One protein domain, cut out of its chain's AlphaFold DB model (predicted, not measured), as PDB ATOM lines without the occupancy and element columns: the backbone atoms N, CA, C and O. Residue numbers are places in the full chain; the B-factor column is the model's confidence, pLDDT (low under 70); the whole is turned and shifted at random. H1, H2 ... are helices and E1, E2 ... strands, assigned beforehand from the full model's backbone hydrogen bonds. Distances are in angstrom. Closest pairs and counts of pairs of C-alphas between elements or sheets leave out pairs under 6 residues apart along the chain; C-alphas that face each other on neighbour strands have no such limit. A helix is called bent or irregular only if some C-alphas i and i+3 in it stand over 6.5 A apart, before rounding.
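AT A GLANCE: This is residues 38 to 160, 238 to 269 and 437 to 454 of the 878 residues of an uncharacterized protein of Rhodoplanes elegans (UniProt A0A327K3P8). Look for one long, nearly straight helix, H1, that runs the length of the body: its second arm H1b folds back through H2 into a helical hairpin that reaches away as an arm, and its first arm H1a packs on the small parallel sheet E1 E5 and on H3, which covers part of a second small parallel sheet, E3 E2 E4, set beyond the first with a gap between E4 and E1. The sheet E3 E2 E4 has H3 and H4 over one face, and the two-strand sheet E1 E5 has H1a on one side and the short H5 on the other, while residues 38 to 47 and 249 to 254 stick out. The printed part has 173 residues with five named helices and five named strands, in the order H1 H2 E1 H3 E2 H4 E3 E4 H5 E5, and its class is mixed, helices and strands. It is only just compact, close to loose, with a radius of gyration of the C-alphas of 18.4 A, and only just elongated, spanning 65 by 43 by 30 A.

IN THESE COORDINATES: Start at C-alpha 48, at (2.195, 7.443, 52.989), where H1, residues 48 to 86, begins. By its hydrogen bonds it was assigned as one helix, but it is bent: C-alphas 64 and 67 are 6.8 A apart. Arm H1a, residues 48 to 64, is 23.6 A long, and arm H1b, residues 67 to 86, is 28.3 A long and ends at C-alpha 86, at (33.504, -33.046, 33.456). Next come H2, residues 90 to 102, 18.1 A long; strand E1, residues 107 to 111; H3, residues 118 to 131, 20.4 A long; strand E2, residues 136 to 140; and H4, residues 143 to 155, 18.3 A long. Beyond the first cut find strands E3, residues 239 to 243, and E4, residues 260 to 264. Beyond the second find H5, residues 439 to 446, 10.3 A long, and strand E5, residues 450 to 454, ending at C-alpha 454, at (7.434, -5.266, 55.220).

HOW THE PARTS SIT: Begin with H1a, which touches H3 at a shallow tilt of 24 degrees, the same way; the closest C-alphas, of Phe 63 and Tyr 125, are 7.3 A apart. H1b and H2 form a hairpin at a shallow tilt of 23 degrees, opposite ways, with C-alphas 84 and 93 closest at 4.9 A. E1 and E5 are parallel neighbours; look for N 109 and O 451 at 2.8 A. The closest C-alphas of H1a and E5, those of Thr 58 and Ala 453, are 6.9 A apart, and those of H5 and E5, Gln 443 and Val 450, 6.2 A. E1 and E4 are near each other, with 5 pairs of C-alphas within 10 A. In the other sheet E2 is the inner strand, parallel to both neighbours: find N 139 and O 262 at 2.7 A toward E4, and N 138 and O 240 at 2.8 A toward E3. H3 and H4 are on the same face of this sheet, two layers, one of helices and one of strands. H3 has a height over the sheet of 9.5 A and runs along the strands, at 12 degrees to E2 on the local plane; H4 has a height of 8.8 A, lies over E3 and runs along it at 12 degrees on the local plane. H3 and H4 only just touch, with 3 pairs of C-alphas within 8 A, at a steep tilt of 59 degrees; Tyr 123 and Leu 153 have the closest C-alphas, 6.2 A apart. In H1a, H1b, H2, H3, H4 and H5 every O i to N i+4 pair is within hydrogen-bond range.

THE WHOLE: The C-alphas farthest apart are those of Ala 38 and Glu 88, 68.2 A. Two stretches are not printed: residues 161 to 237, with 6.1 A between C-alphas 160 and 238, and residues 270 to 436, with 9.8 A between C-alphas 269 and 437. The link E3 to E4, 16 residues, is long. The mean pLDDT of the printed part is 91.9, and no printed residue is under 70.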
ATOM      1  N   ALA A  38     -11.969  -1.922  73.277       86.81
ATOM      2  CA  ALA A  38     -10.938  -1.622  72.297       86.81
ATOM      3  C   ALA A  38     -11.405  -2.041  70.888       86.81
ATOM      4  O   ALA A  38     -12.122  -3.041  70.754       86.81
ATOM      5  N   PRO A  39     -11.005  -1.315  69.828       92.38
ATOM      6  CA  PRO A  39     -11.269  -1.751  68.463       92.38
ATOM      7  C   PRO A  39     -10.630  -3.121  68.206       92.38
ATOM      8  O   PRO A  39      -9.542  -3.408  68.707       92.38
ATOM      9  N   THR A  40     -11.285  -3.960  67.398       93.25
ATOM     10  CA  THR A  40     -10.792  -5.319  67.098       93.25
ATOM     11  C   THR A  40      -9.409  -5.299  66.453       93.25
ATOM     12  O   THR A  40      -8.583  -6.160  66.746       93.25
ATOM     13  N   TYR A  41      -9.146  -4.307  65.601       91.44
ATOM     14  CA  TYR A  41      -7.816  -4.042  65.068       91.44
ATOM     15  C   TYR A  41      -7.300  -2.717  65.647       91.44
ATOM     16  O   TYR A  41      -7.994  -1.701  65.522       91.44
ATOM     17  N   PRO A  42      -6.105  -2.676  66.257       90.25
ATOM     18  CA  PRO A  42      -5.482  -1.422  66.667       90.25
ATOM     19  C   PRO A  42      -4.997  -0.631  65.444       90.25
ATOM     20  O   PRO A  42      -4.630  -1.224  64.429       90.25
ATOM     21  N   ASP A  43      -4.966   0.700  65.542       90.50
ATOM     22  CA  ASP A  43      -4.376   1.526  64.487       90.50
ATOM     23  C   ASP A  43      -2.849   1.380  64.500       90.50
ATOM     24  O   ASP A  43      -2.188   1.698  65.487       90.50
ATOM     25  N   ARG A  44      -2.297   0.860  63.403       91.75
ATOM     26  CA  ARG A  44      -0.850   0.706  63.178       91.75
ATOM     27  C   ARG A  44      -0.397   1.473  61.938       91.75
ATOM     28  O   ARG A  44       0.678   1.197  61.411       91.75
ATOM     29  N   THR A  45      -1.250   2.353  61.412       91.75
ATOM     30  CA  THR A  45      -1.017   3.018  60.134       91.75
ATOM     31  C   THR A  45       0.133   4.019  60.216       91.75
ATOM     32  O   THR A  45       0.335   4.690  61.226       91.75
ATOM     33  N   ALA A  46       0.898   4.123  59.131       92.06
ATOM     34  CA  ALA A  46       1.944   5.126  58.969       92.06
ATOM     35  C   ALA A  46       1.579   6.116  57.854       92.06
ATOM     36  O   ALA A  46       0.839   5.761  56.928       92.06
ATOM     37  N   PRO A  47       2.119   7.346  57.880       91.00
ATOM     38  CA  PRO A  47       2.033   8.260  56.749       91.00
ATOM     39  C   PRO A  47       2.539   7.627  55.442       91.00
ATOM     40  O   PRO A  47       3.465   6.811  55.425       91.00
ATOM     41  N   ARG A  48       1.921   8.013  54.320       89.88
ATOM     42  CA  ARG A  48       2.195   7.443  52.989       89.88
ATOM     43  C   ARG A  48       3.657   7.562  52.562       89.88
ATOM     44  O   ARG A  48       4.187   6.646  51.938       89.88
ATOM     45  N   ASP A  49       4.282   8.697  52.828       90.50
ATOM     46  CA  ASP A  49       5.683   8.979  52.518       90.50
ATOM     47  C   ASP A  49       6.633   8.080  53.315       90.50
ATOM     48  O   ASP A  49       7.537   7.491  52.723       90.50
ATOM     49  N   VAL A  50       6.364   7.883  54.609       92.69
ATOM     50  CA  VAL A  50       7.111   6.955  55.472       92.69
ATOM     51  C   VAL A  50       6.987   5.523  54.954       92.69
ATOM     52  O   VAL A  50       7.998   4.869  54.700       92.69
ATOM     53  N   ALA A  51       5.765   5.050  54.696       92.38
ATOM     54  CA  ALA A  51       5.541   3.703  54.171       92.38
ATOM     55  C   ALA A  51       6.201   3.494  52.794       92.38
ATOM     56  O   ALA A  51       6.786   2.443  52.524       92.38
ATOM     57  N   ARG A  52       6.170   4.510  51.918       93.00
ATOM     58  CA  ARG A  52       6.847   4.472  50.612       93.00
ATOM     59  C   ARG A  52       8.373   4.469  50.751       93.00
ATOM     60  O   ARG A  52       9.038   3.794  49.966       93.00
ATOM     61  N   ALA A  53       8.928   5.190  51.725       93.94
ATOM     62  CA  ALA A  53      10.358   5.170  52.023       93.94
ATOM     63  C   ALA A  53      10.806   3.798  52.551       93.94
ATOM     64  O   ALA A  53      11.806   3.268  52.070       93.94
ATOM     65  N   MET A  54      10.027   3.186  53.452       95.12
ATOM     66  CA  MET A  54      10.265   1.820  53.937       95.12
ATOM     67  C   MET A  54      10.238   0.812  52.787       95.12
ATOM     68  O   MET A  54      11.179   0.041  52.635       95.12
ATOM     69  N   LEU A  55       9.227   0.884  51.912       95.44
ATOM     70  CA  LEU A  55       9.154   0.042  50.715       95.44
ATOM     71  C   LEU A  55      10.406   0.180  49.841       95.44
ATOM     72  O   LEU A  55      10.962  -0.821  49.394       95.44
ATOM     73  N   LYS A  56      10.860   1.414  49.593       96.06
ATOM     74  CA  LYS A  56      12.074   1.657  48.809       96.06
ATOM     75  C   LYS A  56      13.306   1.041  49.477       96.06
ATOM     76  O   LYS A  56      14.070   0.375  48.789       96.06
ATOM     77  N   ALA A  57      13.476   1.225  50.784       96.56
ATOM     78  CA  ALA A  57      14.595   0.650  51.529       96.56
ATOM     79  C   ALA A  57      14.598  -0.888  51.466       96.56
ATOM     80  O   ALA A  57      15.635  -1.491  51.203       96.56
ATOM     81  N   THR A  58      13.430  -1.525  51.610       97.06
ATOM     82  CA  THR A  58      13.292  -2.982  51.469       97.06
ATOM     83  C   THR A  58      13.669  -3.460  50.064       97.06
ATOM     84  O   THR A  58      14.366  -4.464  49.922       97.06
ATOM     85  N   LEU A  59      13.252  -2.744  49.014       97.25
ATOM     86  CA  LEU A  59      13.616  -3.082  47.634       97.25
ATOM     87  C   LEU A  59      15.107  -2.846  47.351       97.25
ATOM     88  O   LEU A  59      15.716  -3.646  46.643       97.25
ATOM     89  N   ASP A  60      15.705  -1.792  47.916       97.19
ATOM     90  CA  ASP A  60      17.149  -1.541  47.833       97.19
ATOM     91  C   ASP A  60      17.946  -2.695  48.455       97.19
ATOM     92  O   ASP A  60      18.868  -3.198  47.816       97.19
ATOM     93  N   GLN A  61      17.550  -3.175  49.639       97.06
ATOM     94  CA  GLN A  61      18.178  -4.333  50.282       97.06
ATOM     95  C   GLN A  61      18.003  -5.610  49.446       97.06
ATOM     96  O   GLN A  61      18.966  -6.328  49.176       97.06
ATOM     97  N   TYR A  62      16.783  -5.881  48.977       97.50
ATOM     98  CA  TYR A  62      16.487  -7.085  48.204       97.50
ATOM     99  C   TYR A  62      17.281  -7.147  46.884       97.50
ATOM    100  O   TYR A  62      18.016  -8.104  46.637       97.50
ATOM    101  N   PHE A  63      17.199  -6.106  46.048       97.00
ATOM    102  CA  PHE A  63      17.893  -6.068  44.752       97.00
ATOM    103  C   PHE A  63      19.392  -5.739  44.862       97.00
ATOM    104  O   PHE A  63      20.148  -5.992  43.917       97.00
ATOM    105  N   GLY A  64      19.822  -5.105  45.953       95.31
ATOM    106  CA  GLY A  64      21.206  -4.692  46.185       95.31
ATOM    107  C   GLY A  64      22.071  -5.763  46.843       95.31
ATOM    108  O   GLY A  64      23.242  -5.883  46.491       95.31
ATOM    109  N   GLU A  65      21.499  -6.560  47.747       95.12
ATOM    110  CA  GLU A  65      22.250  -7.501  48.585       95.12
ATOM    111  C   GLU A  65      21.804  -8.946  48.361       95.12
ATOM    112  O   GLU A  65      22.623  -9.785  47.977       95.12
ATOM    113  N   GLN A  66      20.506  -9.227  48.535       96.06
ATOM    114  CA  GLN A  66      19.977 -10.594  48.516       96.06
ATOM    115  C   GLN A  66      20.080 -11.234  47.124       96.06
ATOM    116  O   GLN A  66      20.720 -12.275  46.978       96.06
ATOM    117  N   VAL A  67      19.539 -10.589  46.083       96.50
ATOM    118  CA  VAL A  67      19.565 -11.127  44.707       96.50
ATOM    119  C   VAL A  67      21.003 -11.412  44.226       96.50
ATOM    120  O   VAL A  67      21.260 -12.513  43.730       96.50
ATOM    121  N   PRO A  68      21.986 -10.496  44.377       94.75
ATOM    122  CA  PRO A  68      23.370 -10.797  44.015       94.75
ATOM    123  C   PRO A  68      24.004 -11.933  44.828       94.75
ATOM    124  O   PRO A  68      24.813 -12.679  44.275       94.75
ATOM    125  N   ALA A  69      23.684 -12.059  46.121       95.00
ATOM    126  CA  ALA A  69      24.205 -13.134  46.964       95.00
ATOM    127  C   ALA A  69      23.676 -14.505  46.521       95.00
ATOM    128  O   ALA A  69      24.472 -15.406  46.251       95.00
ATOM    129  N   GLU A  70      22.363 -14.624  46.339       94.94
ATOM    130  CA  GLU A  70      21.700 -15.855  45.897       94.94
ATOM    131  C   GLU A  70      22.154 -16.271  44.491       94.94
ATOM    132  O   GLU A  70      22.414 -17.448  44.235       94.94
ATOM    133  N   ARG A  71      22.354 -15.307  43.580       92.50
ATOM    134  CA  ARG A  71      22.907 -15.586  42.246       92.50
ATOM    135  C   ARG A  71      24.310 -16.190  42.320       92.50
ATOM    136  O   ARG A  71      24.599 -17.145  41.600       92.50
ATOM    137  N   ARG A  72      25.192 -15.647  43.174       93.69
ATOM    138  CA  ARG A  72      26.555 -16.182  43.361       93.69
ATOM    139  C   ARG A  72      26.527 -17.598  43.928       93.69
ATOM    140  O   ARG A  72      27.264 -18.453  43.445       93.69
ATOM    141  N   GLU A  73      25.670 -17.849  44.912       94.38
ATOM    142  CA  GLU A  73      25.512 -19.170  45.522       94.38
ATOM    143  C   GLU A  73      25.022 -20.208  44.503       94.38
ATOM    144  O   GLU A  73      25.651 -21.258  44.327       94.38
ATOM    145  N   ARG A  74      23.967 -19.876  43.748       92.06
ATOM    146  CA  ARG A  74      23.447 -20.720  42.668       92.06
ATOM    147  C   ARG A  74      24.508 -21.009  41.613       92.06
ATOM    148  O   ARG A  74      24.665 -22.157  41.203       92.06
ATOM    149  N   GLN A  75      25.261 -19.995  41.185       91.56
ATOM    150  CA  GLN A  75      26.340 -20.189  40.217       91.56
ATOM    151  C   GLN A  75      27.438 -21.106  40.775       91.56
ATOM    152  O   GLN A  75      27.957 -21.948  40.047       91.56
ATOM    153  N   GLY A  76      27.756 -21.003  42.068       94.31
ATOM    154  CA  GLY A  76      28.673 -21.920  42.745       94.31
ATOM    155  C   GLY A  76      28.183 -23.373  42.729       94.31
ATOM    156  O   GLY A  76      28.966 -24.283  42.456       94.31
ATOM    157  N   LEU A  77      26.887 -23.607  42.959       93.25
ATOM    158  CA  LEU A  77      26.262 -24.931  42.835       93.25
ATOM    159  C   LEU A  77      26.346 -25.473  41.404       93.25
ATOM    160  O   LEU A  77      26.799 -26.599  41.210       93.25
ATOM    161  N   VAL A  78      25.982 -24.664  40.407       92.00
ATOM    162  CA  VAL A  78      26.074 -25.038  38.985       92.00
ATOM    163  C   VAL A  78      27.511 -25.397  38.615       92.00
ATOM    164  O   VAL A  78      27.748 -26.471  38.070       92.00
ATOM    165  N   ASN A  79      28.482 -24.561  38.991       94.56
ATOM    166  CA  ASN A  79      29.895 -24.813  38.714       94.56
ATOM    167  C   ASN A  79      30.368 -26.136  39.337       94.56
ATOM    168  O   ASN A  79      31.103 -26.875  38.689       94.56
ATOM    169  N   ARG A  80      29.925 -26.480  40.557       94.06
ATOM    170  CA  ARG A  80      30.242 -27.779  41.182       94.06
ATOM    171  C   ARG A  80      29.676 -28.958  40.393       94.06
ATOM    172  O   ARG A  80      30.404 -29.920  40.155       94.06
ATOM    173  N   VAL A  81      28.415 -28.874  39.961       92.81
ATOM    174  CA  VAL A  81      27.783 -29.906  39.121       92.81
ATOM    175  C   VAL A  81      28.573 -30.098  37.831       92.81
ATOM    176  O   VAL A  81      28.962 -31.221  37.513       92.81
ATOM    177  N   THR A  82      28.874 -29.006  37.127       93.38
ATOM    178  CA  THR A  82      29.641 -29.036  35.878       93.38
ATOM    179  C   THR A  82      31.033 -29.626  36.090       93.38
ATOM    180  O   THR A  82      31.432 -30.517  35.350       93.38
ATOM    181  N   MET A  83      31.756 -29.199  37.129       94.50
ATOM    182  CA  MET A  83      33.095 -29.715  37.433       94.50
ATOM    183  C   MET A  83      33.087 -31.216  37.736       94.50
ATOM    184  O   MET A  83      33.965 -31.936  37.267       94.50
ATOM    185  N   HIS A  84      32.110 -31.716  38.497       92.94
ATOM    186  CA  HIS A  84      32.004 -33.151  38.778       92.94
ATOM    187  C   HIS A  84      31.580 -33.969  37.561       92.94
ATOM    188  O   HIS A  84      32.075 -35.082  37.403       92.94
ATOM    189  N   HIS A  85      30.719 -33.417  36.702       91.69
ATOM    190  CA  HIS A  85      30.353 -34.044  35.435       91.69
ATOM    191  C   HIS A  85      31.567 -34.174  34.507       91.69
ATOM    192  O   HIS A  85      31.871 -35.272  34.055       91.69
ATOM    193  N   LEU A  86      32.305 -33.076  34.299       92.00
ATOM    194  CA  LEU A  86      33.504 -33.046  33.456       92.00
ATOM    195  C   LEU A  86      34.640 -33.921  34.000       92.00
ATOM    196  O   LEU A  86      35.432 -34.445  33.228       92.00
ATOM    197  N   ALA A  87      34.727 -34.080  35.321       93.25
ATOM    198  CA  ALA A  87      35.694 -34.965  35.967       93.25
ATOM    199  C   ALA A  87      35.214 -36.427  36.083       93.25
ATOM    200  O   ALA A  87      35.855 -37.201  36.793       93.25
ATOM    201  N   GLU A  88      34.069 -36.782  35.481       91.44
ATOM    202  CA  GLU A  88      33.450 -38.121  35.517       91.44
ATOM    203  C   GLU A  88      33.239 -38.679  36.941       91.44
ATOM    204  O   GLU A  88      33.221 -39.885  37.196       91.44
ATOM    205  N   ARG A  89      33.055 -37.786  37.921       88.81
ATOM    206  CA  ARG A  89      32.852 -38.148  39.328       88.81
ATOM    207  C   ARG A  89      31.372 -38.381  39.604       88.81
ATOM    208  O   ARG A  89      30.703 -37.504  40.140       88.81
ATOM    209  N   TRP A  90      30.874 -39.575  39.287       84.06
ATOM    210  CA  TRP A  90      29.444 -39.920  39.350       84.06
ATOM    211  C   TRP A  90      28.772 -39.671  40.709       84.06
ATOM    212  O   TRP A  90      27.709 -39.053  40.753       84.06
ATOM    213  N   ILE A  91      29.387 -40.093  41.823       88.38
ATOM    214  CA  ILE A  91      28.813 -39.883  43.167       88.38
ATOM    215  C   ILE A  91      28.800 -38.382  43.532       88.38
ATOM    216  O   ILE A  91      27.721 -37.859  43.812       88.38
ATOM    217  N   PRO A  92      29.930 -37.644  43.471       90.81
ATOM    218  CA  PRO A  92      29.923 -36.191  43.673       90.81
ATOM    219  C   PRO A  92      28.989 -35.427  42.728       90.81
ATOM    220  O   PRO A  92      28.352 -34.466  43.147       90.81
ATOM    221  N   TYR A  93      28.870 -35.861  41.472       88.75
ATOM    222  CA  TYR A  93      27.933 -35.294  40.505       88.75
ATOM    223  C   TYR A  93      26.485 -35.476  40.960       88.75
ATOM    224  O   TYR A  93      25.718 -34.513  40.943       88.75
ATOM    225  N   ALA A  94      26.110 -36.682  41.394       85.06
ATOM    226  CA  ALA A  94      24.763 -36.969  41.871       85.06
ATOM    227  C   ALA A  94      24.410 -36.127  43.106       85.06
ATOM    228  O   ALA A  94      23.324 -35.548  43.145       85.06
ATOM    229  N   ILE A  95      25.341 -35.998  44.060       88.00
ATOM    230  CA  ILE A  95      25.180 -35.168  45.263       88.00
ATOM    231  C   ILE A  95      25.043 -33.691  44.880       88.00
ATOM    232  O   ILE A  95      24.039 -33.073  45.206       88.00
ATOM    233  N   ALA A  96      25.976 -33.133  44.104       89.62
ATOM    234  CA  ALA A  96      25.908 -31.726  43.705       89.62
ATOM    235  C   ALA A  96      24.647 -31.411  42.877       89.62
ATOM    236  O   ALA A  96      24.055 -30.342  43.015       89.62
ATOM    237  N   SER A  97      24.210 -32.348  42.029       88.25
ATOM    238  CA  SER A  97      22.972 -32.215  41.253       88.25
ATOM    239  C   SER A  97      21.733 -32.295  42.139       88.25
ATOM    240  O   SER A  97      20.702 -31.703  41.825       88.25
ATOM    241  N   HIS A  98      21.793 -33.063  43.225       87.25
ATOM    242  CA  HIS A  98      20.750 -33.097  44.240       87.25
ATOM    243  C   HIS A  98      20.705 -31.781  45.018       87.25
ATOM    244  O   HIS A  98      19.642 -31.173  45.075       87.25
ATOM    245  N   ASP A  99      21.850 -31.280  45.489       89.12
ATOM    246  CA  ASP A  99      21.960 -29.996  46.191       89.12
ATOM    247  C   ASP A  99      21.414 -28.845  45.339       89.12
ATOM    248  O   ASP A  99      20.586 -28.064  45.801       89.12
ATOM    249  N   LEU A 100      21.807 -28.768  44.061       89.38
ATOM    250  CA  LEU A 100      21.295 -27.758  43.131       89.38
ATOM    251  C   LEU A 100      19.773 -27.874  42.944       89.38
ATOM    252  O   LEU A 100      19.080 -26.860  42.895       89.38
ATOM    253  N   ARG A 101      19.243 -29.100  42.852       85.62
ATOM    254  CA  ARG A 101      17.797 -29.349  42.728       85.62
ATOM    255  C   ARG A 101      17.028 -29.083  44.012       85.62
ATOM    256  O   ARG A 101      15.839 -28.797  43.917       85.62
ATOM    257  N   GLN A 102      17.659 -29.166  45.179       85.88
ATOM    258  CA  GLN A 102      17.047 -28.889  46.482       85.88
ATOM    259  C   GLN A 102      17.251 -27.455  46.966       85.88
ATOM    260  O   GLN A 102      16.575 -27.033  47.899       85.88
ATOM    261  N   TRP A 103      18.140 -26.691  46.337       90.12
ATOM    262  CA  TRP A 103      18.399 -25.314  46.726       90.12
ATOM    263  C   TRP A 103      17.156 -24.437  46.528       90.12
ATOM    264  O   TRP A 103      16.577 -24.381  45.439       90.12
ATOM    265  N   ARG A 104      16.718 -23.787  47.608       90.06
ATOM    266  CA  ARG A 104      15.534 -22.922  47.663       90.06
ATOM    267  C   ARG A 104      15.903 -21.637  48.415       90.06
ATOM    268  O   ARG A 104      16.016 -21.704  49.643       90.06
ATOM    269  N   PRO A 105      16.100 -20.495  47.736       92.81
ATOM    270  CA  PRO A 105      16.305 -19.226  48.425       92.81
ATOM    271  C   PRO A 105      15.060 -18.840  49.239       92.81
ATOM    272  O   PRO A 105      13.947 -19.299  48.966       92.81
ATOM    273  N   GLU A 106      15.245 -18.010  50.266       94.94
ATOM    274  CA  GLU A 106      14.131 -17.510  51.074       94.94
ATOM    275  C   GLU A 106      13.332 -16.468  50.280       94.94
ATOM    276  O   GLU A 106      13.860 -15.436  49.864       94.94
ATOM    277  N   ALA A 107      12.036 -16.717  50.099       96.19
ATOM    278  CA  ALA A 107      11.139 -15.780  49.443       96.19
ATOM    279  C   ALA A 107      10.850 -14.567  50.340       96.19
ATOM    280  O   ALA A 107      10.617 -14.691  51.547       96.19
ATOM    281  N   VAL A 108      10.797 -13.385  49.732       97.50
ATOM    282  CA  VAL A 108      10.515 -12.123  50.419       97.50
ATOM    283  C   VAL A 108       9.079 -11.698  50.162       97.50
ATOM    284  O   VAL A 108       8.692 -11.481  49.018       97.50
ATOM    285  N   LEU A 109       8.293 -11.526  51.223       97.38
ATOM    286  CA  LEU A 109       6.943 -10.976  51.161       97.38
ATOM    287  C   LEU A 109       6.929  -9.512  51.606       97.38
ATOM    288  O   LEU A 109       7.316  -9.177  52.726       97.38
ATOM    289  N   ILE A 110       6.415  -8.654  50.735       95.94
ATOM    290  CA  ILE A 110       6.098  -7.257  51.004       95.94
ATOM    291  C   ILE A 110       4.577  -7.116  51.032       95.94
ATOM    292  O   ILE A 110       3.909  -7.189  49.997       95.94
ATOM    293  N   LYS A 111       4.030  -6.876  52.225       93.06
ATOM    294  CA  LYS A 111       2.640  -6.479  52.409       93.06
ATOM    295  C   LYS A 111       2.537  -4.959  52.349       93.06
ATOM    296  O   LYS A 111       2.998  -4.256  53.247       93.06
ATOM    297  N   ALA A 112       1.960  -4.456  51.264       87.19
ATOM    298  CA  ALA A 112       1.915  -3.028  50.988       87.19
ATOM    299  C   ALA A 112       0.602  -2.600  50.324       87.19
ATOM    300  O   ALA A 112       0.161  -3.187  49.333       87.19
ATOM    301  N   GLU A 113      -0.010  -1.542  50.857       85.12
ATOM    302  CA  GLU A 113      -1.324  -1.080  50.417       85.12
ATOM    303  C   GLU A 113      -1.368  -0.652  48.947       85.12
ATOM    304  O   GLU A 113      -0.428  -0.087  48.377       85.12
ATOM    305  N   ALA A 114      -2.516  -0.884  48.311       82.31
ATOM    306  CA  ALA A 114      -2.742  -0.403  46.960       82.31
ATOM    307  C   ALA A 114      -2.784   1.136  46.927       82.31
ATOM    308  O   ALA A 114      -3.327   1.799  47.804       82.31
ATOM    309  N   GLY A 115      -2.206   1.715  45.874       79.06
ATOM    310  CA  GLY A 115      -2.154   3.166  45.685       79.06
ATOM    311  C   GLY A 115      -0.847   3.828  46.124       79.06
ATOM    312  O   GLY A 115      -0.552   4.906  45.619       79.06
ATOM    313  N   ILE A 116       0.014   3.188  46.921       85.62
ATOM    314  CA  ILE A 116       1.306   3.792  47.318       85.62
ATOM    315  C   ILE A 116       2.359   3.822  46.193       85.62
ATOM    316  O   ILE A 116       3.475   4.296  46.395       85.62
ATOM    317  N   GLY A 117       2.016   3.316  45.002       84.50
ATOM    318  CA  GLY A 117       2.896   3.236  43.834       84.50
ATOM    319  C   GLY A 117       3.860   2.045  43.858       84.50
ATOM    320  O   GLY A 117       4.953   2.159  43.306       84.50
ATOM    321  N   LYS A 118       3.454   0.928  44.482       88.50
ATOM    322  CA  LYS A 118       4.228  -0.319  44.586       88.50
ATOM    323  C   LYS A 118       4.746  -0.812  43.227       88.50
ATOM    324  O   LYS A 118       5.955  -0.842  43.026       88.50
ATOM    325  N   SER A 119       3.855  -1.053  42.263       88.88
ATOM    326  CA  SER A 119       4.208  -1.617  40.954       88.88
ATOM    327  C   SER A 119       5.158  -0.695  40.183       88.88
ATOM    328  O   SER A 119       6.197  -1.149  39.723       88.88
ATOM    329  N   SER A 120       4.909   0.624  40.180       90.00
ATOM    330  CA  SER A 120       5.813   1.599  39.535       90.00
ATOM    331  C   SER A 120       7.240   1.565  40.091       90.00
ATOM    332  O   SER A 120       8.211   1.683  39.345       90.00
ATOM    333  N   LEU A 121       7.380   1.390  41.409       93.38
ATOM    334  CA  LEU A 121       8.686   1.334  42.045       93.38
ATOM    335  C   LEU A 121       9.386   0.035  41.653       93.38
ATOM    336  O   LEU A 121      10.530   0.071  41.214       93.38
ATOM    337  N   VAL A 122       8.673  -1.085  41.717       95.25
ATOM    338  CA  VAL A 122       9.185  -2.409  41.349       95.25
ATOM    339  C   VAL A 122       9.612  -2.451  39.888       95.25
ATOM    340  O   VAL A 122      10.708  -2.922  39.611       95.25
ATOM    341  N   TYR A 123       8.843  -1.864  38.966       96.06
ATOM    342  CA  TYR A 123       9.227  -1.747  37.558       96.06
ATOM    343  C   TYR A 123      10.573  -1.040  37.382       96.06
ATOM    344  O   TYR A 123      11.419  -1.513  36.625       96.06
ATOM    345  N   SER A 124      10.834   0.025  38.149       95.62
ATOM    346  CA  SER A 124      12.144   0.685  38.125       95.62
ATOM    347  C   SER A 124      13.286  -0.229  38.598       95.62
ATOM    348  O   SER A 124      14.394  -0.153  38.066       95.62
ATOM    349  N   TYR A 125      13.033  -1.126  39.559       96.81
ATOM    350  CA  TYR A 125      14.017  -2.123  39.990       96.81
ATOM    351  C   TYR A 125      14.169  -3.263  38.982       96.81
ATOM    352  O   TYR A 125      15.295  -3.705  38.774       96.81
ATOM    353  N   CYS A 126      13.102  -3.679  38.294       96.56
ATOM    354  CA  CYS A 126      13.192  -4.632  37.187       96.56
ATOM    355  C   CYS A 126      14.116  -4.106  36.081       96.56
ATOM    356  O   CYS A 126      15.014  -4.822  35.648       96.56
ATOM    357  N   VAL A 127      13.957  -2.837  35.684       96.19
ATOM    358  CA  VAL A 127      14.827  -2.182  34.689       96.19
ATOM    359  C   VAL A 127      16.285  -2.148  35.171       96.19
ATOM    360  O   VAL A 127      17.208  -2.496  34.439       96.19
ATOM    361  N   LYS A 128      16.521  -1.796  36.442       95.69
ATOM    362  CA  LYS A 128      17.874  -1.846  37.029       95.69
ATOM    363  C   LYS A 128      18.448  -3.264  37.054       95.69
ATOM    364  O   LYS A 128      19.652  -3.424  36.875       95.69
ATOM    365  N   ALA A 129      17.616  -4.275  37.297       95.25
ATOM    366  CA  ALA A 129      18.029  -5.670  37.336       95.25
ATOM    367  C   ALA A 129      18.470  -6.157  35.948       95.25
ATOM    368  O   ALA A 129      19.569  -6.700  35.826       95.25
ATOM    369  N   ILE A 130      17.691  -5.885  34.895       95.56
ATOM    370  CA  ILE A 130      18.074  -6.265  33.524       95.56
ATOM    371  C   ILE A 130      19.333  -5.531  33.051       95.56
ATOM    372  O   ILE A 130      20.189  -6.145  32.420       95.56
ATOM    373  N   ASN A 131      19.536  -4.272  33.461       94.06
ATOM    374  CA  ASN A 131      20.768  -3.525  33.172       94.06
ATOM    375  C   ASN A 131      22.011  -4.127  33.856       94.06
ATOM    376  O   ASN A 131      23.136  -3.847  33.453       94.06
ATOM    377  N   ARG A 132      21.827  -4.971  34.880       93.00
ATOM    378  CA  ARG A 132      22.884  -5.772  35.526       93.00
ATOM    379  C   ARG A 132      23.002  -7.186  34.931       93.00
ATOM    380  O   ARG A 132      23.671  -8.044  35.510       93.00
ATOM    381  N   GLY A 133      22.330  -7.455  33.811       91.94
ATOM    382  CA  GLY A 133      22.315  -8.760  33.153       91.94
ATOM    383  C   GLY A 133      21.557  -9.835  33.936       91.94
ATOM    384  O   GLY A 133      21.958 -11.001  33.896       91.94
ATOM    385  N   LEU A 134      20.530  -9.449  34.702       92.75
ATOM    386  CA  LEU A 134      19.607 -10.379  35.361       92.75
ATOM    387  C   LEU A 134      18.390 -10.637  34.473       92.75
ATOM    388  O   LEU A 134      17.877  -9.716  33.840       92.75
ATOM    389  N   ARG A 135      17.889 -11.871  34.477       92.50
ATOM    390  CA  ARG A 135      16.626 -12.239  33.825       92.50
ATOM    391  C   ARG A 135      15.484 -12.167  34.825       92.50
ATOM    392  O   ARG A 135      15.576 -12.745  35.913       92.50
ATOM    393  N   VAL A 136      14.399 -11.501  34.439       95.75
ATOM    394  CA  VAL A 136      13.253 -11.260  35.324       95.75
ATOM    395  C   VAL A 136      11.999 -11.922  34.766       95.75
ATOM    396  O   VAL A 136      11.650 -11.749  33.599       95.75
ATOM    397  N   VAL A 137      11.285 -12.640  35.628       95.88
ATOM    398  CA  VAL A 137       9.899 -13.055  35.394       95.88
ATOM    399  C   VAL A 137       9.002 -12.247  36.328       95.88
ATOM    400  O   VAL A 137       9.222 -12.220  37.536       95.88
ATOM    401  N   TYR A 138       7.985 -11.591  35.774       96.94
ATOM    402  CA  TYR A 138       6.998 -10.804  36.507       96.94
ATOM    403  C   TYR A 138       5.612 -11.438  36.361       96.94
ATOM    404  O   TYR A 138       5.000 -11.404  35.295       96.94
ATOM    405  N   ALA A 139       5.105 -12.038  37.429       95.50
ATOM    406  CA  ALA A 139       3.858 -12.780  37.441       95.50
ATOM    407  C   ALA A 139       2.701 -11.938  38.008       95.50
ATOM    408  O   ALA A 139       2.805 -11.377  39.099       95.50
ATOM    409  N   VAL A 140       1.580 -11.884  37.286       93.81
ATOM    410  CA  VAL A 140       0.374 -11.099  37.621       93.81
ATOM    411  C   VAL A 140      -0.903 -11.942  37.518       93.81
ATOM    412  O   VAL A 140      -0.909 -12.952  36.818       93.81
ATOM    413  N   PRO A 141      -2.035 -11.534  38.122       89.62
ATOM    414  CA  PRO A 141      -3.237 -12.374  38.172       89.62
ATOM    415  C   PRO A 141      -3.867 -12.738  36.823       89.62
ATOM    416  O   PRO A 141      -4.555 -13.751  36.715       89.62
ATOM    417  N   SER A 142      -3.705 -11.913  35.784       88.62
ATOM    418  CA  SER A 142      -4.394 -12.127  34.506       88.62
ATOM    419  C   SER A 142      -3.597 -11.630  33.307       88.62
ATOM    420  O   SER A 142      -2.719 -10.783  33.443       88.62
ATOM    421  N   LEU A 143      -3.958 -12.115  32.113       88.88
ATOM    422  CA  LEU A 143      -3.337 -11.677  30.860       88.88
ATOM    423  C   LEU A 143      -3.488 -10.169  30.628       88.88
ATOM    424  O   LEU A 143      -2.514  -9.531  30.258       88.88
ATOM    425  N   LYS A 144      -4.663  -9.590  30.904       86.56
ATOM    426  CA  LYS A 144      -4.878  -8.143  30.743       86.56
ATOM    427  C   LYS A 144      -3.863  -7.336  31.562       86.56
ATOM    428  O   LYS A 144      -3.235  -6.421  31.048       86.56
ATOM    429  N   LEU A 145      -3.649  -7.734  32.818       88.62
ATOM    430  CA  LEU A 145      -2.654  -7.096  33.684       88.62
ATOM    431  C   LEU A 145      -1.225  -7.350  33.208       88.62
ATOM    432  O   LEU A 145      -0.364  -6.499  33.398       88.62
ATOM    433  N   ALA A 146      -0.963  -8.501  32.584       92.12
ATOM    434  CA  ALA A 146       0.351  -8.792  32.024       92.12
ATOM    435  C   ALA A 146       0.665  -7.860  30.847       92.12
ATOM    436  O   ALA A 146       1.790  -7.390  30.718       92.12
ATOM    437  N   GLU A 147      -0.335  -7.561  30.018       91.19
ATOM    438  CA  GLU A 147      -0.214  -6.627  28.897       91.19
ATOM    439  C   GLU A 147      -0.021  -5.185  29.372       91.19
ATOM    440  O   GLU A 147       0.870  -4.502  28.872       91.19
ATOM    441  N   GLU A 148      -0.791  -4.749  30.373       90.69
ATOM    442  CA  GLU A 148      -0.642  -3.430  31.003       90.69
ATOM    443  C   GLU A 148       0.752  -3.266  31.635       90.69
ATOM    444  O   GLU A 148       1.464  -2.310  31.331       90.69
ATOM    445  N   ALA A 149       1.193  -4.239  32.438       93.31
ATOM    446  CA  ALA A 149       2.516  -4.223  33.060       93.31
ATOM    447  C   ALA A 149       3.652  -4.263  32.023       93.31
ATOM    448  O   ALA A 149       4.648  -3.553  32.168       93.31
ATOM    449  N   ALA A 150       3.508  -5.051  30.951       94.50
ATOM    450  CA  ALA A 150       4.481  -5.070  29.863       94.50
ATOM    451  C   ALA A 150       4.544  -3.725  29.127       94.50
ATOM    452  O   ALA A 150       5.637  -3.276  28.789       94.50
ATOM    453  N   ALA A 151       3.408  -3.060  28.900       93.19
ATOM    454  CA  ALA A 151       3.378  -1.729  28.299       93.19
ATOM    455  C   ALA A 151       4.081  -0.686  29.187       93.19
ATOM    456  O   ALA A 151       4.900   0.082  28.684       93.19
ATOM    457  N   GLU A 152       3.831  -0.699  30.501       94.12
ATOM    458  CA  GLU A 152       4.508   0.200  31.445       94.12
ATOM    459  C   GLU A 152       6.022  -0.055  31.508       94.12
ATOM    460  O   GLU A 152       6.808   0.890  31.469       94.12
ATOM    461  N   LEU A 153       6.460  -1.316  31.533       95.75
ATOM    462  CA  LEU A 153       7.887  -1.653  31.518       95.75
ATOM    463  C   LEU A 153       8.574  -1.260  30.199       95.75
ATOM    464  O   LEU A 153       9.691  -0.742  30.229       95.75
ATOM    465  N   ARG A 154       7.913  -1.443  29.048       95.62
ATOM    466  CA  ARG A 154       8.432  -0.974  27.750       95.62
ATOM    467  C   ARG A 154       8.554   0.541  27.697       95.62
ATOM    468  O   ARG A 154       9.533   1.048  27.161       95.62
ATOM    469  N   ALA A 155       7.605   1.267  28.290       95.69
ATOM    470  CA  ALA A 155       7.681   2.722  28.397       95.69
ATOM    471  C   ALA A 155       8.886   3.192  29.239       95.69
ATOM    472  O   ALA A 155       9.368   4.305  29.050       95.69
ATOM    473  N   LEU A 156       9.408   2.336  30.124       95.31
ATOM    474  CA  LEU A 156      10.656   2.560  30.864       95.31
ATOM    475  C   LEU A 156      11.915   2.097  30.103       95.31
ATOM    476  O   LEU A 156      13.008   2.129  30.667       95.31
ATOM    477  N   GLY A 157      11.780   1.671  28.844       93.12
ATOM    478  CA  GLY A 157      12.886   1.247  27.985       93.12
ATOM    479  C   GLY A 157      13.324  -0.211  28.157       93.12
ATOM    480  O   GLY A 157      14.396  -0.568  27.677       93.12
ATOM    481  N   ALA A 158      12.542  -1.057  28.837       94.50
ATOM    482  CA  ALA A 158      12.854  -2.480  28.956       94.50
ATOM    483  C   ALA A 158      12.371  -3.292  27.743       94.50
ATOM    484  O   ALA A 158      11.269  -3.079  27.234       94.50
ATOM    485  N   ASP A 159      13.165  -4.289  27.347       93.81
ATOM    486  CA  ASP A 159      12.746  -5.331  26.409       93.81
ATOM    487  C   ASP A 159      11.873  -6.370  27.131       93.81
ATOM    488  O   ASP A 159      12.351  -7.152  27.962       93.81
ATOM    489  N   VAL A 160      10.564  -6.320  26.867       95.44
ATOM    490  CA  VAL A 160       9.546  -7.050  27.631       95.44
ATOM    491  C   VAL A 160       8.515  -7.690  26.720       95.44
ATOM    492  O   VAL A 160       7.943  -7.023  25.852       95.44
ATOM    493  N   ALA A 238      14.299  -9.586  27.826       92.69
ATOM    494  CA  ALA A 238      14.932  -9.479  29.139       92.69
ATOM    495  C   ALA A 238      13.933  -9.705  30.295       92.69
ATOM    496  O   ALA A 238      14.317 -10.196  31.364       92.69
ATOM    497  N   ILE A 239      12.656  -9.359  30.079       95.81
ATOM    498  CA  ILE A 239      11.567  -9.564  31.041       95.81
ATOM    499  C   ILE A 239      10.406 -10.331  30.405       95.81
ATOM    500  O   ILE A 239       9.821  -9.904  29.405       95.81
ATOM    501  N   TRP A 240       9.999 -11.413  31.062       96.44
ATOM    502  CA  TRP A 240       8.728 -12.080  30.789       96.44
ATOM    503  C   TRP A 240       7.668 -11.622  31.783       96.44
ATOM    504  O   TRP A 240       7.855 -11.760  32.989       96.44
ATOM    505  N   VAL A 241       6.531 -11.123  31.293       96.44
ATOM    506  CA  VAL A 241       5.358 -10.831  32.132       96.44
ATOM    507  C   VAL A 241       4.299 -11.902  31.903       96.44
ATOM    508  O   VAL A 241       3.908 -12.150  30.763       96.44
ATOM    509  N   MET A 242       3.840 -12.573  32.958       93.88
ATOM    510  CA  MET A 242       3.085 -13.825  32.826       93.88
ATOM    511  C   MET A 242       1.878 -13.896  33.773       93.88
ATOM    512  O   MET A 242       1.951 -13.410  34.898       93.88
ATOM    513  N   PRO A 243       0.765 -14.538  33.374       92.94
ATOM    514  CA  PRO A 243      -0.320 -14.848  34.301       92.94
ATOM    515  C   PRO A 243       0.100 -15.847  35.397       92.94
ATOM    516  O   PRO A 243       0.785 -16.825  35.100       92.94
ATOM    517  N   HIS A 244      -0.397 -15.683  36.631       92.00
ATOM    518  CA  HIS A 244      -0.132 -16.579  37.774       92.00
ATOM    519  C   HIS A 244      -0.427 -18.053  37.486       92.00
ATOM    520  O   HIS A 244       0.255 -18.924  38.012       92.00
ATOM    521  N   ALA A 245      -1.400 -18.348  36.621       86.88
ATOM    522  CA  ALA A 245      -1.751 -19.717  36.236       86.88
ATOM    523  C   ALA A 245      -0.578 -20.520  35.631       86.88
ATOM    524  O   ALA A 245      -0.619 -21.748  35.647       86.88
ATOM    525  N   LEU A 246       0.457 -19.847  35.107       89.50
ATOM    526  CA  LEU A 246       1.662 -20.489  34.568       89.50
ATOM    527  C   LEU A 246       2.700 -20.842  35.636       89.50
ATOM    528  O   LEU A 246       3.571 -21.655  35.361       89.50
ATOM    529  N   LEU A 247       2.597 -20.283  36.845       90.19
ATOM    530  CA  LEU A 247       3.470 -20.645  37.969       90.19
ATOM    531  C   LEU A 247       3.203 -22.073  38.477       90.19
ATOM    532  O   LEU A 247       4.059 -22.663  39.125       90.19
ATOM    533  N   ALA A 248       1.998 -22.578  38.201       77.62
ATOM    534  CA  ALA A 248       1.441 -23.827  38.710       77.62
ATOM    535  C   ALA A 248       1.359 -24.939  37.646       77.62
ATOM    536  O   ALA A 248       0.995 -26.071  37.945       77.62
ATOM    537  N   GLY A 249       1.560 -24.593  36.372       73.12
ATOM    538  CA  GLY A 249       1.471 -25.516  35.240       73.12
ATOM    539  C   GLY A 249       2.852 -25.885  34.703       73.12
ATOM    540  O   GLY A 249       3.840 -25.320  35.163       73.12
ATOM    541  N   PRO A 250       2.931 -26.777  33.696       73.19
ATOM    542  CA  PRO A 250       4.200 -27.090  33.054       73.19
ATOM    543  C   PRO A 250       4.837 -25.808  32.518       73.19
ATOM    544  O   PRO A 250       4.268 -25.135  31.648       73.19
ATOM    545  N   TRP A 251       6.008 -25.470  33.055       85.19
ATOM    546  CA  TRP A 251       6.712 -24.252  32.685       85.19
ATOM    547  C   TRP A 251       7.084 -24.246  31.192       85.19
ATOM    548  O   TRP A 251       7.678 -25.224  30.715       85.19
ATOM    549  N   PRO A 252       6.784 -23.167  30.434       85.25
ATOM    550  CA  PRO A 252       7.124 -23.091  29.016       85.25
ATOM    551  C   PRO A 252       8.631 -23.260  28.794       85.25
ATOM    552  O   PRO A 252       9.430 -22.456  29.263       85.25
ATOM    553  N   GLU A 253       9.031 -24.298  28.058       79.88
ATOM    554  CA  GLU A 253      10.444 -24.693  27.934       79.88
ATOM    555  C   GLU A 253      11.344 -23.621  27.310       79.88
ATOM    556  O   GLU A 253      12.519 -23.537  27.650       79.88
ATOM    557  N   PHE A 254      10.787 -22.789  26.430       83.19
ATOM    558  CA  PHE A 254      11.509 -21.702  25.768       83.19
ATOM    559  C   PHE A 254      11.695 -20.463  26.652       83.19
ATOM    560  O   PHE A 254      12.455 -19.567  26.286       83.19
ATOM    561  N   VAL A 255      11.006 -20.391  27.796       87.12
ATOM    562  CA  VAL A 255      11.212 -19.323  28.772       87.12
ATOM    563  C   VAL A 255      12.374 -19.748  29.671       87.12
ATOM    564  O   VAL A 255      12.221 -20.688  30.461       87.12
ATOM    565  N   PRO A 256      13.544 -19.095  29.557       81.31
ATOM    566  CA  PRO A 256      14.720 -19.495  30.309       81.31
ATOM    567  C   PRO A 256      14.503 -19.301  31.811       81.31
ATOM    568  O   PRO A 256      13.647 -18.534  32.250       81.31
ATOM    569  N   LEU A 257      15.337 -19.968  32.608       80.62
ATOM    570  CA  LEU A 257      15.348 -19.788  34.057       80.62
ATOM    571  C   LEU A 257      15.607 -18.316  34.406       80.62
ATOM    572  O   LEU A 257      16.559 -17.717  33.888       80.62
ATOM    573  N   SER A 258      14.779 -17.769  35.296       90.62
ATOM    574  CA  SER A 258      14.937 -16.427  35.856       90.62
ATOM    575  C   SER A 258      15.981 -16.382  36.970       90.62
ATOM    576  O   SER A 258      16.200 -17.367  37.682       90.62
ATOM    577  N   ASP A 259      16.604 -15.214  37.131       93.38
ATOM    578  CA  ASP A 259      17.348 -14.862  38.344       93.38
ATOM    579  C   ASP A 259      16.385 -14.316  39.411       93.38
ATOM    580  O   ASP A 259      16.556 -14.584  40.599       93.38
ATOM    581  N   VAL A 260      15.351 -13.581  38.981       96.19
ATOM    582  CA  VAL A 260      14.340 -12.965  39.851       96.19
ATOM    583  C   VAL A 260      12.934 -13.326  39.370       96.19
ATOM    584  O   VAL A 260      12.594 -13.093  38.208       96.19
ATOM    585  N   LEU A 261      12.114 -13.849  40.281       96.12
ATOM    586  CA  LEU A 261      10.684 -14.072  40.101       96.12
ATOM    587  C   LEU A 261       9.911 -13.097  40.992       96.12
ATOM    588  O   LEU A 261       9.985 -13.167  42.217       96.12
ATOM    589  N   ILE A 262       9.138 -12.210  40.377       97.00
ATOM    590  CA  ILE A 262       8.263 -11.273  41.081       97.00
ATOM    591  C   ILE A 262       6.830 -11.777  40.962       97.00
ATOM    592  O   ILE A 262       6.364 -12.025  39.857       97.00
ATOM    593  N   ILE A 263       6.124 -11.911  42.080       95.56
ATOM    594  CA  ILE A 263       4.710 -12.295  42.130       95.56
ATOM    595  C   ILE A 263       3.925 -11.106  42.687       95.56
ATOM    596  O   ILE A 263       3.996 -10.805  43.879       95.56
ATOM    597  N   ASP A 264       3.201 -10.410  41.814       93.50
ATOM    598  CA  ASP A 264       2.362  -9.262  42.171       93.50
ATOM    599  C   ASP A 264       0.910  -9.707  42.374       93.50
ATOM    600  O   ASP A 264       0.357 -10.423  41.536       93.50
ATOM    601  N   GLU A 265       0.298  -9.243  43.464       89.44
ATOM    602  CA  GLU A 265      -1.026  -9.632  43.964       89.44
ATOM    603  C   GLU A 265      -1.151 -11.130  44.333       89.44
ATOM    604  O   GLU A 265      -0.274 -11.961  44.083       89.44
ATOM    605  N   SER A 266      -2.272 -11.495  44.960       85.25
ATOM    606  CA  SER A 266      -2.491 -12.853  45.470       85.25
ATOM    607  C   SER A 266      -2.614 -13.885  44.348       85.25
ATOM    608  O   SER A 266      -3.501 -13.793  43.498       85.25
ATOM    609  N   PHE A 267      -1.773 -14.921  44.397       89.56
ATOM    610  CA  PHE A 267      -1.720 -15.998  43.403       89.56
ATOM    611  C   PHE A 267      -2.373 -17.311  43.867       89.56
ATOM    612  O   PHE A 267      -2.596 -18.208  43.053       89.56
ATOM    613  N   LEU A 268      -2.715 -17.428  45.159       89.75
ATOM    614  CA  LEU A 268      -3.157 -18.682  45.789       89.75
ATOM    615  C   LEU A 268      -4.382 -19.298  45.102       89.75
ATOM    616  O   LEU A 268      -4.452 -20.510  44.932       89.75
ATOM    617  N   GLY A 269      -5.329 -18.472  44.650       86.12
ATOM    618  CA  GLY A 269      -6.510 -18.961  43.932       86.12
ATOM    619  C   GLY A 269      -6.182 -19.662  42.607       86.12
ATOM    620  O   GLY A 269      -6.916 -20.554  42.209       86.12
ATOM    621  N   PRO A 437      -2.103 -14.055  51.244       92.81
ATOM    622  CA  PRO A 437      -2.369 -15.249  52.041       92.81
ATOM    623  C   PRO A 437      -1.419 -15.352  53.243       92.81
ATOM    624  O   PRO A 437      -0.445 -14.604  53.356       92.81
ATOM    625  N   THR A 438      -1.671 -16.300  54.147       94.44
ATOM    626  CA  THR A 438      -0.763 -16.505  55.284       94.44
ATOM    627  C   THR A 438       0.593 -17.030  54.819       94.44
ATOM    628  O   THR A 438       0.698 -17.698  53.791       94.44
ATOM    629  N   VAL A 439       1.632 -16.777  55.620       95.62
ATOM    630  CA  VAL A 439       2.985 -17.305  55.381       95.62
ATOM    631  C   VAL A 439       2.949 -18.826  55.191       95.62
ATOM    632  O   VAL A 439       3.492 -19.311  54.207       95.62
ATOM    633  N   GLU A 440       2.220 -19.567  56.035       94.88
ATOM    634  CA  GLU A 440       2.076 -21.028  55.914       94.88
ATOM    635  C   GLU A 440       1.490 -21.449  54.552       94.88
ATOM    636  O   GLU A 440       2.038 -22.332  53.895       94.88
ATOM    637  N   GLN A 441       0.423 -20.792  54.080       95.06
ATOM    638  CA  GLN A 441      -0.175 -21.101  52.774       95.06
ATOM    639  C   GLN A 441       0.792 -20.809  51.623       95.06
ATOM    640  O   GLN A 441       0.885 -21.588  50.676       95.06
ATOM    641  N   ILE A 442       1.528 -19.699  51.705       95.25
ATOM    642  CA  ILE A 442       2.521 -19.338  50.693       95.25
ATOM    643  C   ILE A 442       3.649 -20.376  50.676       95.25
ATOM    644  O   ILE A 442       3.998 -20.867  49.607       95.25
ATOM    645  N   GLN A 443       4.182 -20.762  51.838       94.38
ATOM    646  CA  GLN A 443       5.231 -21.781  51.945       94.38
ATOM    647  C   GLN A 443       4.775 -23.136  51.393       94.38
ATOM    648  O   GLN A 443       5.541 -23.797  50.692       94.38
ATOM    649  N   ASN A 444       3.524 -23.530  51.652       91.94
ATOM    650  CA  ASN A 444       2.958 -24.769  51.118       91.94
ATOM    651  C   ASN A 444       2.953 -24.785  49.585       91.94
ATOM    652  O   ASN A 444       3.189 -25.837  48.989       91.94
ATOM    653  N   VAL A 445       2.736 -23.637  48.943       92.56
ATOM    654  CA  VAL A 445       2.759 -23.550  47.481       92.56
ATOM    655  C   VAL A 445       4.172 -23.378  46.925       92.56
ATOM    656  O   VAL A 445       4.530 -24.055  45.965       92.56
ATOM    657  N   LEU A 446       4.985 -22.490  47.504       91.94
ATOM    658  CA  LEU A 446       6.318 -22.172  46.982       91.94
ATOM    659  C   LEU A 446       7.380 -23.227  47.314       91.94
ATOM    660  O   LEU A 446       8.440 -23.227  46.697       91.94
ATOM    661  N   GLY A 447       7.153 -24.069  48.325       89.81
ATOM    662  CA  GLY A 447       8.124 -25.075  48.761       89.81
ATOM    663  C   GLY A 447       9.405 -24.496  49.381       89.81
ATOM    664  O   GLY A 447      10.400 -25.207  49.494       89.81
ATOM    665  N   CYS A 448       9.402 -23.221  49.779       92.25
ATOM    666  CA  CYS A 448      10.535 -22.524  50.390       92.25
ATOM    667  C   CYS A 448      10.104 -21.733  51.634       92.25
ATOM    668  O   CYS A 448       8.915 -21.608  51.934       92.25
ATOM    669  N   ARG A 449      11.077 -21.220  52.398       95.06
ATOM    670  CA  ARG A 449      10.803 -20.300  53.512       95.06
ATOM    671  C   ARG A 449      10.353 -18.949  52.972       95.06
ATOM    672  O   ARG A 449      10.802 -18.531  51.912       95.06
ATOM    673  N   VAL A 450       9.472 -18.285  53.713       96.56
ATOM    674  CA  VAL A 450       8.930 -16.973  53.351       96.56
ATOM    675  C   VAL A 450       9.120 -16.038  54.534       96.56
ATOM    676  O   VAL A 450       8.632 -16.319  55.631       96.56
ATOM    677  N   ARG A 451       9.788 -14.909  54.304       96.88
ATOM    678  CA  ARG A 451       9.978 -13.849  55.294       96.88
ATOM    679  C   ARG A 451       9.143 -12.634  54.931       96.88
ATOM    680  O   ARG A 451       9.226 -12.120  53.817       96.88
ATOM    681  N   VAL A 452       8.376 -12.127  55.893       97.44
ATOM    682  CA  VAL A 452       7.686 -10.839  55.758       97.44
ATOM    683  C   VAL A 452       8.711  -9.728  55.973       97.44
ATOM    684  O   VAL A 452       9.139  -9.489  57.098       97.44
ATOM    685  N   ALA A 453       9.147  -9.079  54.897       96.69
ATOM    686  CA  ALA A 453      10.126  -7.995  54.970       96.69
ATOM    687  C   ALA A 453       9.488  -6.631  55.255       96.69
ATOM    688  O   ALA A 453      10.157  -5.739  55.768       96.69
ATOM    689  N   LEU A 454       8.204  -6.470  54.926       95.38
ATOM    690  CA  LEU A 454       7.434  -5.266  55.220       95.38
ATOM    691  C   LEU A 454       5.963  -5.636  55.438       95.38
ATOM    692  O   LEU A 454       5.379  -6.323  54.606       95.38
TER     693      LEU A 454